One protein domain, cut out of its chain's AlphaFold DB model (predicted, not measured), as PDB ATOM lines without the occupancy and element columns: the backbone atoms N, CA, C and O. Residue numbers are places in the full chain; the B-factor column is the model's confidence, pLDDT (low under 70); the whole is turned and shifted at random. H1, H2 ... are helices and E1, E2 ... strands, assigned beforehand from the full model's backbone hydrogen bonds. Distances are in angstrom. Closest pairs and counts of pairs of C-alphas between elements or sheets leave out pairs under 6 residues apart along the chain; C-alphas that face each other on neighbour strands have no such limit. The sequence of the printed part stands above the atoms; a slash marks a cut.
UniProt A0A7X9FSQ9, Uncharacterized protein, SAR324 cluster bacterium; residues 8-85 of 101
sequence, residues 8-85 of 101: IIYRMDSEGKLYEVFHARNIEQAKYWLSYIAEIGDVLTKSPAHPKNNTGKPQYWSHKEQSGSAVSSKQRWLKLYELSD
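Overview. This is residues 8 to 85 of the 101 residues of an uncharacterized protein of SAR324 cluster bacterium (UniProt A0A7X9FSQ9). Two hairpins side by side, E1 with E2 and E3 with E4, make one strongly twisted sheet; H1 packs over one face, and H2 grazes the sheet near E4. The printed part has 78 residues, with two named helices and four named strands in the order E1 E2 H1 E3 E4 H2; the sheet runs E2 E1 E3 E4, all antiparallel. The class is mixed, helices and strands. The whole is compact and rounded, with a radius of gyration of the C-alphas of 12.1 A and spans of 30 by 28 by 21 A.

Arrangement. E1, residues 8 to 12, and E2, residues 18 to 24, form an antiparallel hairpin; N 9 and O 22 are 2.8 A apart, within hydrogen-bond range. H1, residues 27 to 36, is on the sheet at a height over the sheet of 7.5 A, giving two layers, a sheet with a helix on one face. It lies over E1 and runs along the strands, at 17 degrees to E1 on the local plane. The closest C-alphas of E2 and H1 are those of Ala 24 and Ala 30, 5.1 A apart. E2, H1 and E3, residues 43 to 46, form a split strand-helix-strand unit, two strands running the same way with E1 between them, with a right-handed crossover. Across E1 and E3, antiparallel, N 10 and O 43 are 2.8 A apart. E3 and E4, residues 59 to 64, form an antiparallel hairpin, with N 44 and O 62 2.7 A apart. H2, residues 74 to 83, only grazes the sheet with residues 74 to 78; its closest C-alphas to E4 are those of Lys 74 and Ser 62, 7.7 A apart. H1 and H2 are apart. In H1 and H2 every O i to N i+4 pair is within hydrogen-bond range.

Along the chain. E1 begins at C-alpha 8 (190.289, 234.477, 288.209) and is 13.3 A long from first to last C-alpha; E2 is 16.9 A, H1 14.2 A, E3 10.2 A and E4 15.8 A. H2, 14.1 A, ends at C-alpha 83 (185.530, 214.205, 280.065).

Size, cuts and confidence. The two C-alphas farthest apart, of Ser 14 and Pro 51, are 33.0 A apart. The printed part has no cut; the link E3 to E4 is long, with 12 residues. Mean pLDDT of the printed part is 72.1; residue 16, residues 48 to 57 and residues 65 to 85 are under 70.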
ATOM      1  N   ILE A   8     189.018 235.155 288.503       88.06
ATOM      2  CA  ILE A   8     190.289 234.477 288.209       88.06
ATOM      3  C   ILE A   8     190.193 233.831 286.832       88.06
ATOM      4  O   ILE A   8     189.196 233.173 286.528       88.06
ATOM      5  N   ILE A   9     191.214 234.030 286.002       87.31
ATOM      6  CA  ILE A   9     191.341 233.385 284.696       87.31
ATOM      7  C   ILE A   9     192.335 232.234 284.820       87.31
ATOM      8  O   ILE A   9     193.458 232.429 285.286       87.31
ATOM      9  N   TYR A  10     191.905 231.054 284.385       86.81
ATOM     10  CA  TYR A  10     192.694 229.834 284.311       86.81
ATOM     11  C   TYR A  10     193.024 229.495 282.860       86.81
ATOM     12  O   TYR A  10     192.211 229.736 281.970       86.81
ATOM     13  N   ARG A  11     194.175 228.868 282.641       84.00
ATOM     14  CA  ARG A  11     194.576 228.272 281.367       84.00
ATOM     15  C   ARG A  11     194.776 226.778 281.530       84.00
ATOM     16  O   ARG A  11     195.272 226.347 282.566       84.00
ATOM     17  N   MET A  12     194.394 226.015 280.512       79.50
ATOM     18  CA  MET A  12     194.632 224.577 280.439       79.50
ATOM     19  C   MET A  12     195.927 224.305 279.672       79.50
ATOM     20  O   MET A  12     196.126 224.871 278.597       79.50
ATOM     21  N   ASP A  13     196.804 223.465 280.214       76.69
ATOM     22  CA  ASP A  13     197.968 222.965 279.483       76.69
ATOM     23  C   ASP A  13     197.622 221.765 278.580       76.69
ATOM     24  O   ASP A  13     196.481 221.306 278.506       76.69
ATOM     25  N   SER A  14     198.624 221.250 277.864       70.38
ATOM     26  CA  SER A  14     198.481 220.087 276.981       70.38
ATOM     27  C   SER A  14     198.136 218.782 277.705       70.38
ATOM     28  O   SER A  14     197.745 217.821 277.048       70.38
ATOM     29  N   GLU A  15     198.293 218.733 279.029       72.19
ATOM     30  CA  GLU A  15     197.984 217.577 279.876       72.19
ATOM     31  C   GLU A  15     196.598 217.701 280.532       72.19
ATOM     32  O   GLU A  15     196.164 216.804 281.251       72.19
ATOM     33  N   GLY A  16     195.871 218.793 280.262       63.47
ATOM     34  CA  GLY A  16     194.540 219.047 280.806       63.47
ATOM     35  C   GLY A  16     194.543 219.730 282.177       63.47
ATOM     36  O   GLY A  16     193.479 219.910 282.775       63.47
ATOM     37  N   LYS A  17     195.705 220.152 282.689       72.38
ATOM     38  CA  LYS A  17     195.819 220.799 283.997       72.38
ATOM     39  C   LYS A  17     195.555 222.298 283.891       72.38
ATOM     40  O   LYS A  17     196.068 222.983 283.009       72.38
ATOM     41  N   LEU A  18     194.757 222.817 284.826       72.19
ATOM     42  CA  LEU A  18     194.451 224.243 284.929       72.19
ATOM     43  C   LEU A  18     195.461 224.968 285.824       72.19
ATOM     44  O   LEU A  18     195.744 224.518 286.934       72.19
ATOM     45  N   TYR A  19     195.933 226.131 285.384       81.69
ATOM     46  CA  TYR A  19     196.741 227.045 286.192       81.69
ATOM     47  C   TYR A  19     196.251 228.486 286.068       81.69
ATOM     48  O   TYR A  19     195.673 228.881 285.056       81.69
ATOM     49  N   GLU A  20     196.443 229.269 287.125       87.81
ATOM     50  CA  GLU A  20     196.006 230.664 287.188       87.81
ATOM     51  C   GLU A  20     196.923 231.545 286.340       87.81
ATOM     52  O   GLU A  20     198.136 231.554 286.528       87.81
ATOM     53  N   VAL A  21     196.337 232.308 285.417       88.62
ATOM     54  CA  VAL A  21     197.082 233.221 284.533       88.62
ATOM     55  C   VAL A  21     196.777 234.685 284.806       88.62
ATOM     56  O   VAL A  21     197.580 235.553 284.465       88.62
ATOM     57  N   PHE A  22     195.630 234.990 285.421       89.31
ATOM     58  CA  PHE A  22     195.275 236.368 285.738       89.31
ATOM     59  C   PHE A  22     194.252 236.493 286.867       89.31
ATOM     60  O   PHE A  22     193.281 235.740 286.939       89.31
ATOM     61  N   HIS A  23     194.453 237.492 287.725       88.88
ATOM     62  CA  HIS A  23     193.590 237.823 288.858       88.88
ATOM     63  C   HIS A  23     192.974 239.204 288.640       88.88
ATOM     64  O   HIS A  23     193.646 240.230 288.750       88.88
ATOM     65  N   ALA A  24     191.683 239.236 288.331       85.81
ATOM     66  CA  ALA A  24     190.949 240.462 288.077       85.81
ATOM     67  C   ALA A  24     190.243 240.973 289.343       85.81
ATOM     68  O   ALA A  24     189.474 240.263 289.998       85.81
ATOM     69  N   ARG A  25     190.455 242.259 289.636       83.50
ATOM     70  CA  ARG A  25     189.854 242.981 290.771       83.50
ATOM     71  C   ARG A  25     188.375 243.288 290.559       83.50
ATOM     72  O   ARG A  25     187.627 243.480 291.512       83.50
ATOM     73  N   ASN A  26     187.938 243.361 289.304       82.88
ATOM     74  CA  ASN A  26     186.553 243.618 288.935       82.88
ATOM     75  C   ASN A  26     186.201 242.956 287.592       82.88
ATOM     76  O   ASN A  26     187.059 242.428 286.881       82.88
ATOM     77  N   ILE A  27     184.912 242.974 287.248       82.44
ATOM     78  CA  ILE A  27     184.399 242.313 286.043       82.44
ATOM     79  C   ILE A  27     184.888 242.978 284.750       82.44
ATOM     80  O   ILE A  27     185.029 242.303 283.734       82.44
ATOM     81  N   GLU A  28     185.146 244.286 284.766       83.81
ATOM     82  CA  GLU A  28     185.613 245.031 283.593       83.81
ATOM     83  C   GLU A  28     187.025 244.595 283.214       83.81
ATOM     84  O   GLU A  28     187.282 244.268 282.057       83.81
ATOM     85  N   GLN A  29     187.902 244.476 284.210       86.50
ATOM     86  CA  GLN A  29     189.259 243.978 284.045       86.50
ATOM     87  C   GLN A  29     189.266 242.520 283.570       86.50
ATOM     88  O   GLN A  29     190.003 242.176 282.648       86.50
ATOM     89  N   ALA A  30     188.406 241.672 284.147       86.94
ATOM     90  CA  ALA A  30     188.259 240.280 283.728       86.94
ATOM     91  C   ALA A  30     187.817 240.164 282.261       86.94
ATOM     92  O   ALA A  30     188.388 239.391 281.496       86.94
ATOM     93  N   LYS A  31     186.819 240.960 281.851       83.88
ATOM     94  CA  LYS A  31     186.324 240.995 280.467       83.88
ATOM     95  C   LYS A  31     187.368 241.535 279.502       83.88
ATOM     96  O   LYS A  31     187.522 240.973 278.426       83.88
ATOM     97  N   TYR A  32     188.072 242.603 279.871       85.56
ATOM     98  CA  TYR A  32     189.140 243.161 279.047       85.56
ATOM     99  C   TYR A  32     190.222 242.112 278.788       85.56
ATOM    100  O   TYR A  32     190.557 241.842 277.637       85.56
ATOM    101  N   TRP A  33     190.701 241.458 279.849       87.94
ATOM    102  CA  TRP A  33     191.715 240.420 279.725       87.94
ATOM    103  C   TRP A  33     191.229 239.263 278.854       87.94
ATOM    104  O   TRP A  33     191.906 238.886 277.903       87.94
ATOM    105  N   LEU A  34     190.015 238.762 279.101       83.38
ATOM    106  CA  LEU A  34     189.431 237.670 278.321       83.38
ATOM    107  C   LEU A  34     189.246 238.031 276.832       83.38
ATOM    108  O   LEU A  34     189.388 237.188 275.946       83.38
ATOM    109  N   SER A  35     188.945 239.291 276.525       80.88
ATOM    110  CA  SER A  35     188.744 239.757 275.150       80.88
ATOM    111  C   SER A  35     190.048 239.993 274.388       80.88
ATOM    112  O   SER A  35     190.096 239.697 273.196       80.88
ATOM    113  N   TYR A  36     191.096 240.494 275.043       82.69
ATOM    114  CA  TYR A  36     192.270 241.015 274.331       82.69
ATOM    115  C   TYR A  36     193.584 240.300 274.633       82.69
ATOM    116  O   TYR A  36     194.514 240.420 273.843       82.69
ATOM    117  N   ILE A  37     193.678 239.587 275.755       86.19
ATOM    118  CA  ILE A  37     194.952 239.043 276.250       86.19
ATOM    119  C   ILE A  37     194.887 237.524 276.422       86.19
ATOM    120  O   ILE A  37     195.867 236.832 276.167       86.19
ATOM    121  N   ALA A  38     193.737 237.003 276.839       85.81
ATOM    122  CA  ALA A  38     193.538 235.582 277.054       85.81
ATOM    123  C   ALA A  38     193.677 234.771 275.757       85.81
ATOM    124  O   ALA A  38     193.251 235.199 274.678       85.81
ATOM    125  N   GLU A  39     194.238 233.576 275.892       85.38
ATOM    126  CA  GLU A  39     194.376 232.610 274.810       85.38
ATOM    127  C   GLU A  39     193.087 231.814 274.620       85.38
ATOM    128  O   GLU A  39     192.223 231.745 275.496       85.38
ATOM    129  N   ILE A  40     192.941 231.215 273.439       81.75
ATOM    130  CA  ILE A  40     191.806 230.346 273.136       81.75
ATOM    131  C   ILE A  40     191.819 229.174 274.121       81.75
ATOM    132  O   ILE A  40     192.799 228.442 274.202       81.75
ATOM    133  N   GLY A  41     190.715 228.995 274.842       76.62
ATOM    134  CA  GLY A  41     190.581 227.993 275.898       76.62
ATOM    135  C   GLY A  41     190.718 228.545 277.318       76.62
ATOM    136  O   GLY A  41     190.306 227.857 278.249       76.62
ATOM    137  N   ASP A  42     191.196 229.780 277.508       85.25
ATOM    138  CA  ASP A  42     191.296 230.392 278.838       85.25
ATOM    139  C   ASP A  42     189.912 230.602 279.467       85.25
ATOM    140  O   ASP A  42     188.986 231.118 278.833       85.25
ATOM    141  N   VAL A  43     189.786 230.249 280.745       83.88
ATOM    142  CA  VAL A  43     188.533 230.163 281.494       83.88
ATOM    143  C   VAL A  43     188.480 231.214 282.592       83.88
ATOM    144  O   VAL A  43     189.253 231.182 283.538       83.88
ATOM    145  N   LEU A  44     187.490 232.097 282.536       86.69
ATOM    146  CA  LEU A  44     187.123 232.990 283.625       86.69
ATOM    147  C   LEU A  44     186.238 232.278 284.656       86.69
ATOM    148  O   LEU A  44     185.193 231.709 284.330       86.69
ATOM    149  N   THR A  45     186.593 232.432 285.926       85.50
ATOM    150  CA  THR A  45     185.858 231.926 287.087       85.50
ATOM    151  C   THR A  45     185.556 233.043 288.093       85.50
ATOM    152  O   THR A  45     186.270 234.045 288.175       85.50
ATOM    153  N   LYS A  46     184.482 232.877 288.872       83.25
ATOM    154  CA  LYS A  46     184.215 233.636 290.103       83.25
ATOM    155  C   LYS A  46     184.915 232.955 291.255       83.25
ATOM    156  O   LYS A  46     184.695 231.762 291.464       83.25
ATOM    157  N   SER A  47     185.651 233.710 292.056       77.81
ATOM    158  CA  SER A  47     186.224 233.161 293.281       77.81
ATOM    159  C   SER A  47     185.128 232.843 294.318       77.81
ATOM    160  O   SER A  47     184.040 233.432 294.274       77.81
ATOM    161  N   PRO A  48     185.370 231.913 295.262       67.88
ATOM    162  CA  PRO A  48     184.499 231.660 296.420       67.88
ATOM    163  C   PRO A  48     184.141 232.912 297.222       67.88
ATOM    164  O   PRO A  48     183.052 233.001 297.772       67.88
ATOM    165  N   ALA A  49     185.059 233.881 297.270       66.81
ATOM    166  CA  ALA A  49     184.901 235.131 298.004       66.81
ATOM    167  C   ALA A  49     184.013 236.160 297.279       66.81
ATOM    168  O   ALA A  49     183.681 237.202 297.844       66.81
ATOM    169  N   HIS A  50     183.624 235.906 296.026       65.06
ATOM    170  CA  HIS A  50     182.733 236.795 295.290       65.06
ATOM    171  C   HIS A  50     181.351 236.850 295.985       65.06
ATOM    172  O   HIS A  50     180.768 235.795 296.219       65.06
ATOM    173  N   PRO A  51     180.728 238.031 296.209       66.00
ATOM    174  CA  PRO A  51     179.475 238.163 296.982       66.00
ATOM    175  C   PRO A  51     178.292 237.321 296.479       66.00
ATOM    176  O   PRO A  51     177.367 237.004 297.213       66.00
ATOM    177  N   LYS A  52     178.301 237.003 295.182       66.19
ATOM    178  CA  LYS A  52     177.309 236.148 294.505       66.19
ATOM    179  C   LYS A  52     177.702 234.664 294.404       66.19
ATOM    180  O   LYS A  52     177.052 233.940 293.653       66.19
ATOM    181  N   ASN A  53     178.781 234.228 295.050       66.69
ATOM    182  CA  ASN A  53     179.221 232.838 295.039       66.69
ATOM    183  C   ASN A  53     178.897 232.170 296.383       66.69
ATOM    184  O   ASN A  53     179.516 232.462 297.397       66.69
ATOM    185  N   ASN A  54     177.921 231.263 296.376       61.19
ATOM    186  CA  ASN A  54     177.410 230.623 297.593       61.19
ATOM    187  C   ASN A  54     177.989 229.218 297.826       61.19
ATOM    188  O   ASN A  54     177.603 228.554 298.783       61.19
ATOM    189  N   THR A  55     178.865 228.726 296.945       63.88
ATOM    190  CA  THR A  55     179.309 227.319 296.967       63.88
ATOM    191  C   THR A  55     180.631 227.103 297.695       63.88
ATOM    192  O   THR A  55     181.029 225.959 297.897       63.88
ATOM    193  N   GLY A  56     181.346 228.176 298.050       66.75
ATOM    194  CA  GLY A  56     182.691 228.070 298.618       66.75
ATOM    195  C   GLY A  56     183.739 227.519 297.639       66.75
ATOM    196  O   GLY A  56     184.859 227.243 298.052       66.75
ATOM    197  N   LYS A  57     183.399 227.363 296.350       66.56
ATOM    198  CA  LYS A  57     184.286 226.840 295.299       66.56
ATOM    199  C   LYS A  57     184.354 227.809 294.113       66.56
ATOM    200  O   LYS A  57     183.353 228.482 293.843       66.56
ATOM    201  N   PRO A  58     185.494 227.905 293.400       70.56
ATOM    202  CA  PRO A  58     185.564 228.677 292.168       70.56
ATOM    203  C   PRO A  58     184.475 228.228 291.189       70.56
ATOM    204  O   PRO A  58     184.278 227.035 290.966       70.56
ATOM    205  N   GLN A  59     183.730 229.182 290.635       76.56
ATOM    206  CA  GLN A  59     182.614 228.897 289.738       76.56
ATOM    207  C   GLN A  59     182.938 229.386 288.334       76.56
ATOM    208  O   GLN A  59     183.155 230.577 288.130       76.56
ATOM    209  N   TYR A  60     182.898 228.488 287.353       79.50
ATOM    210  CA  TYR A  60     182.983 228.851 285.941       79.50
ATOM    211  C   TYR A  60     182.011 229.994 285.584       79.50
ATOM    212  O   TYR A  60     180.819 229.937 285.906       79.50
ATOM    213  N   TRP A  61     182.516 231.020 284.894       79.69
ATOM    214  CA  TRP A  61     181.722 232.131 284.362       79.69
ATOM    215  C   TRP A  61     181.698 232.109 282.830       79.69
ATOM    216  O   TRP A  61     180.622 232.086 282.231       79.69
ATOM    217  N   SER A  62     182.866 232.167 282.193       80.56
ATOM    218  CA  SER A  62     183.014 232.249 280.733       80.56
ATOM    219  C   SER A  62     184.388 231.750 280.299       80.56
ATOM    220  O   SER A  62     185.239 231.504 281.140       80.56
ATOM    221  N   HIS A  63     184.636 231.641 278.998       81.06
ATOM    222  CA  HIS A  63     185.964 231.359 278.452       81.06
ATOM    223  C   HIS A  63     186.159 232.068 277.106       81.06
ATOM    224  O   HIS A  63     185.208 232.627 276.545       81.06
ATOM    225  N   LYS A  64     187.396 232.065 276.609       76.62
ATOM    226  CA  LYS A  64     187.766 232.563 275.284       76.62
ATOM    227  C   LYS A  64     187.639 231.446 274.246       76.62
ATOM    228  O   LYS A  64     188.287 230.414 274.379       76.62
ATOM    229  N   GLU A  65     186.836 231.650 273.205       69.44
ATOM    230  CA  GLU A  65     186.807 230.758 272.034       69.44
ATOM    231  C   GLU A  65     187.614 231.344 270.859       69.44
ATOM    232  O   GLU A  65     188.118 232.463 270.929       69.44
ATOM    233  N   GLN A  66     187.751 230.568 269.774       61.56
ATOM    234  CA  GLN A  66     188.520 230.904 268.563       61.56
ATOM    235  C   GLN A  66     188.166 232.257 267.928       61.56
ATOM    236  O   GLN A  66     189.009 232.860 267.268       61.56
ATOM    237  N   SER A  67     186.936 232.746 268.110       53.12
ATOM    238  CA  SER A  67     186.566 234.105 267.713       53.12
ATOM    239  C   SER A  67     186.723 235.033 268.912       53.12
ATOM    240  O   SER A  67     186.385 234.654 270.027       53.12
ATOM    241  N   GLY A  68     187.226 236.251 268.698       50.88
ATOM    242  CA  GLY A  68     187.617 237.215 269.739       50.88
ATOM    243  C   GLY A  68     186.571 237.569 270.815       50.88
ATOM    244  O   GLY A  68     186.896 238.322 271.729       50.88
ATOM    245  N   SER A  69     185.370 237.002 270.763       47.59
ATOM    246  CA  SER A  69     184.283 237.157 271.723       47.59
ATOM    247  C   SER A  69     184.290 236.047 272.783       47.59
ATOM    248  O   SER A  69     184.362 234.862 272.469       47.59
ATOM    249  N   ALA A  70     184.148 236.419 274.057       50.75
ATOM    250  CA  ALA A  70     183.893 235.458 275.128       50.75
ATOM    251  C   ALA A  70     182.477 234.875 274.978       50.75
ATOM    252  O   ALA A  70     181.498 235.623 275.005       50.75
ATOM    253  N   VAL A  71     182.355 233.554 274.830       54.31
ATOM    254  CA  VAL A  71     181.056 232.883 274.653       54.31
ATOM    255  C   VAL A  71     180.736 232.027 275.879       54.31
ATOM    256  O   VAL A  71     181.569 231.306 276.421       54.31
ATOM    257  N   SER A  72     179.491 232.116 276.344       52.53
ATOM    258  CA  SER A  72     178.974 231.494 277.566       52.53
ATOM    259  C   SER A  72     178.359 230.107 277.337       52.53
ATOM    260  O   SER A  72     177.395 229.746 278.018       52.53
ATOM    261  N   SER A  73     178.877 229.296 276.402       55.34
ATOM    262  CA  SER A  73     178.324 227.950 276.180       55.34
ATOM    263  C   SER A  73     178.757 226.988 277.287       55.34
ATOM    264  O   SER A  73     179.687 226.192 277.153       55.34
ATOM    265  N   LYS A  74     178.052 227.082 278.418       52.38
ATOM    266  CA  LYS A  74     178.232 226.259 279.617       52.38
ATOM    267  C   LYS A  74     178.214 224.762 279.288       52.38
ATOM    268  O   LYS A  74     178.957 224.017 279.900       52.38
ATOM    269  N   GLN A  75     177.414 224.328 278.311       54.59
ATOM    270  CA  GLN A  75     177.303 222.920 277.904       54.59
ATOM    271  C   GLN A  75     178.570 222.384 277.228       54.59
ATOM    272  O   GLN A  75     178.967 221.252 277.490       54.59
ATOM    273  N   ARG A  76     179.223 223.185 276.378       54.47
ATOM    274  CA  ARG A  76     180.449 222.765 275.683       54.47
ATOM    275  C   ARG A  76     181.622 222.659 276.653       54.47
ATOM    276  O   ARG A  76     182.389 221.705 276.582       54.47
ATOM    277  N   TRP A  77     181.691 223.593 277.602       56.03
ATOM    278  CA  TRP A  77     182.687 223.566 278.668       56.03
ATOM    279  C   TRP A  77     182.418 222.459 279.691       56.03
ATOM    280  O   TRP A  77     183.337 221.735 280.035       56.03
ATOM    281  N   LEU A  78     181.165 222.257 280.118       55.91
ATOM    282  CA  LEU A  78     180.799 221.142 281.000       55.91
ATOM    283  C   LEU A  78     181.148 219.789 280.385       55.91
ATOM    284  O   LEU A  78     181.609 218.919 281.100       55.91
ATOM    285  N   LYS A  79     181.002 219.622 279.068       56.84
ATOM    286  CA  LYS A  79     181.383 218.378 278.395       56.84
ATOM    287  C   LYS A  79     182.899 218.143 278.411       56.84
ATOM    288  O   LYS A  79     183.327 217.013 278.581       56.84
ATOM    289  N   LEU A  80     183.709 219.197 278.272       53.94
ATOM    290  CA  LEU A  80     185.164 219.137 278.485       53.94
ATOM    291  C   LEU A  80     185.508 218.875 279.962       53.94
ATOM    292  O   LEU A  80     186.431 218.116 280.251       53.94
ATOM    293  N   TYR A  81     184.731 219.463 280.876       50.34
ATOM    294  CA  TYR A  81     184.849 219.280 282.320       50.34
ATOM    295  C   TYR A  81     184.508 217.852 282.773       50.34
ATOM    296  O   TYR A  81     185.176 217.299 283.622       50.34
ATOM    297  N   GLU A  82     183.479 217.227 282.210       51.56
ATOM    298  CA  GLU A  82     183.075 215.856 282.546       51.56
ATOM    299  C   GLU A  82     183.972 214.793 281.896       51.56
ATOM    300  O   GLU A  82     184.045 213.673 282.390       51.56
ATOM    301  N   LEU A  83     184.631 215.121 280.778       48.50
ATOM    302  CA  LEU A  83     185.530 214.205 280.065       48.50
ATOM    303  C   LEU A  83     186.950 214.176 280.626       48.50
ATOM    304  O   LEU A  83     187.659 213.198 280.407       48.50
ATOM    305  N   SER A  84     187.372 215.239 281.305       44.44
ATOM    306  CA  SER A  84     188.654 215.233 282.002       44.44
ATOM    307  C   SER A  84     188.342 214.910 283.454       44.44
ATOM    308  O   SER A  84     187.497 215.562 284.056       44.44
ATOM    309  N   ASP A  85     188.952 213.869 284.005       41.22
ATOM    310  CA  ASP A  85     188.774 213.484 285.404       41.22
ATOM    311  C   ASP A  85     189.449 214.549 286.282       41.22
ATOM    312  O   ASP A  85     190.600 214.413 286.694       41.22
TER     313      ASP A  85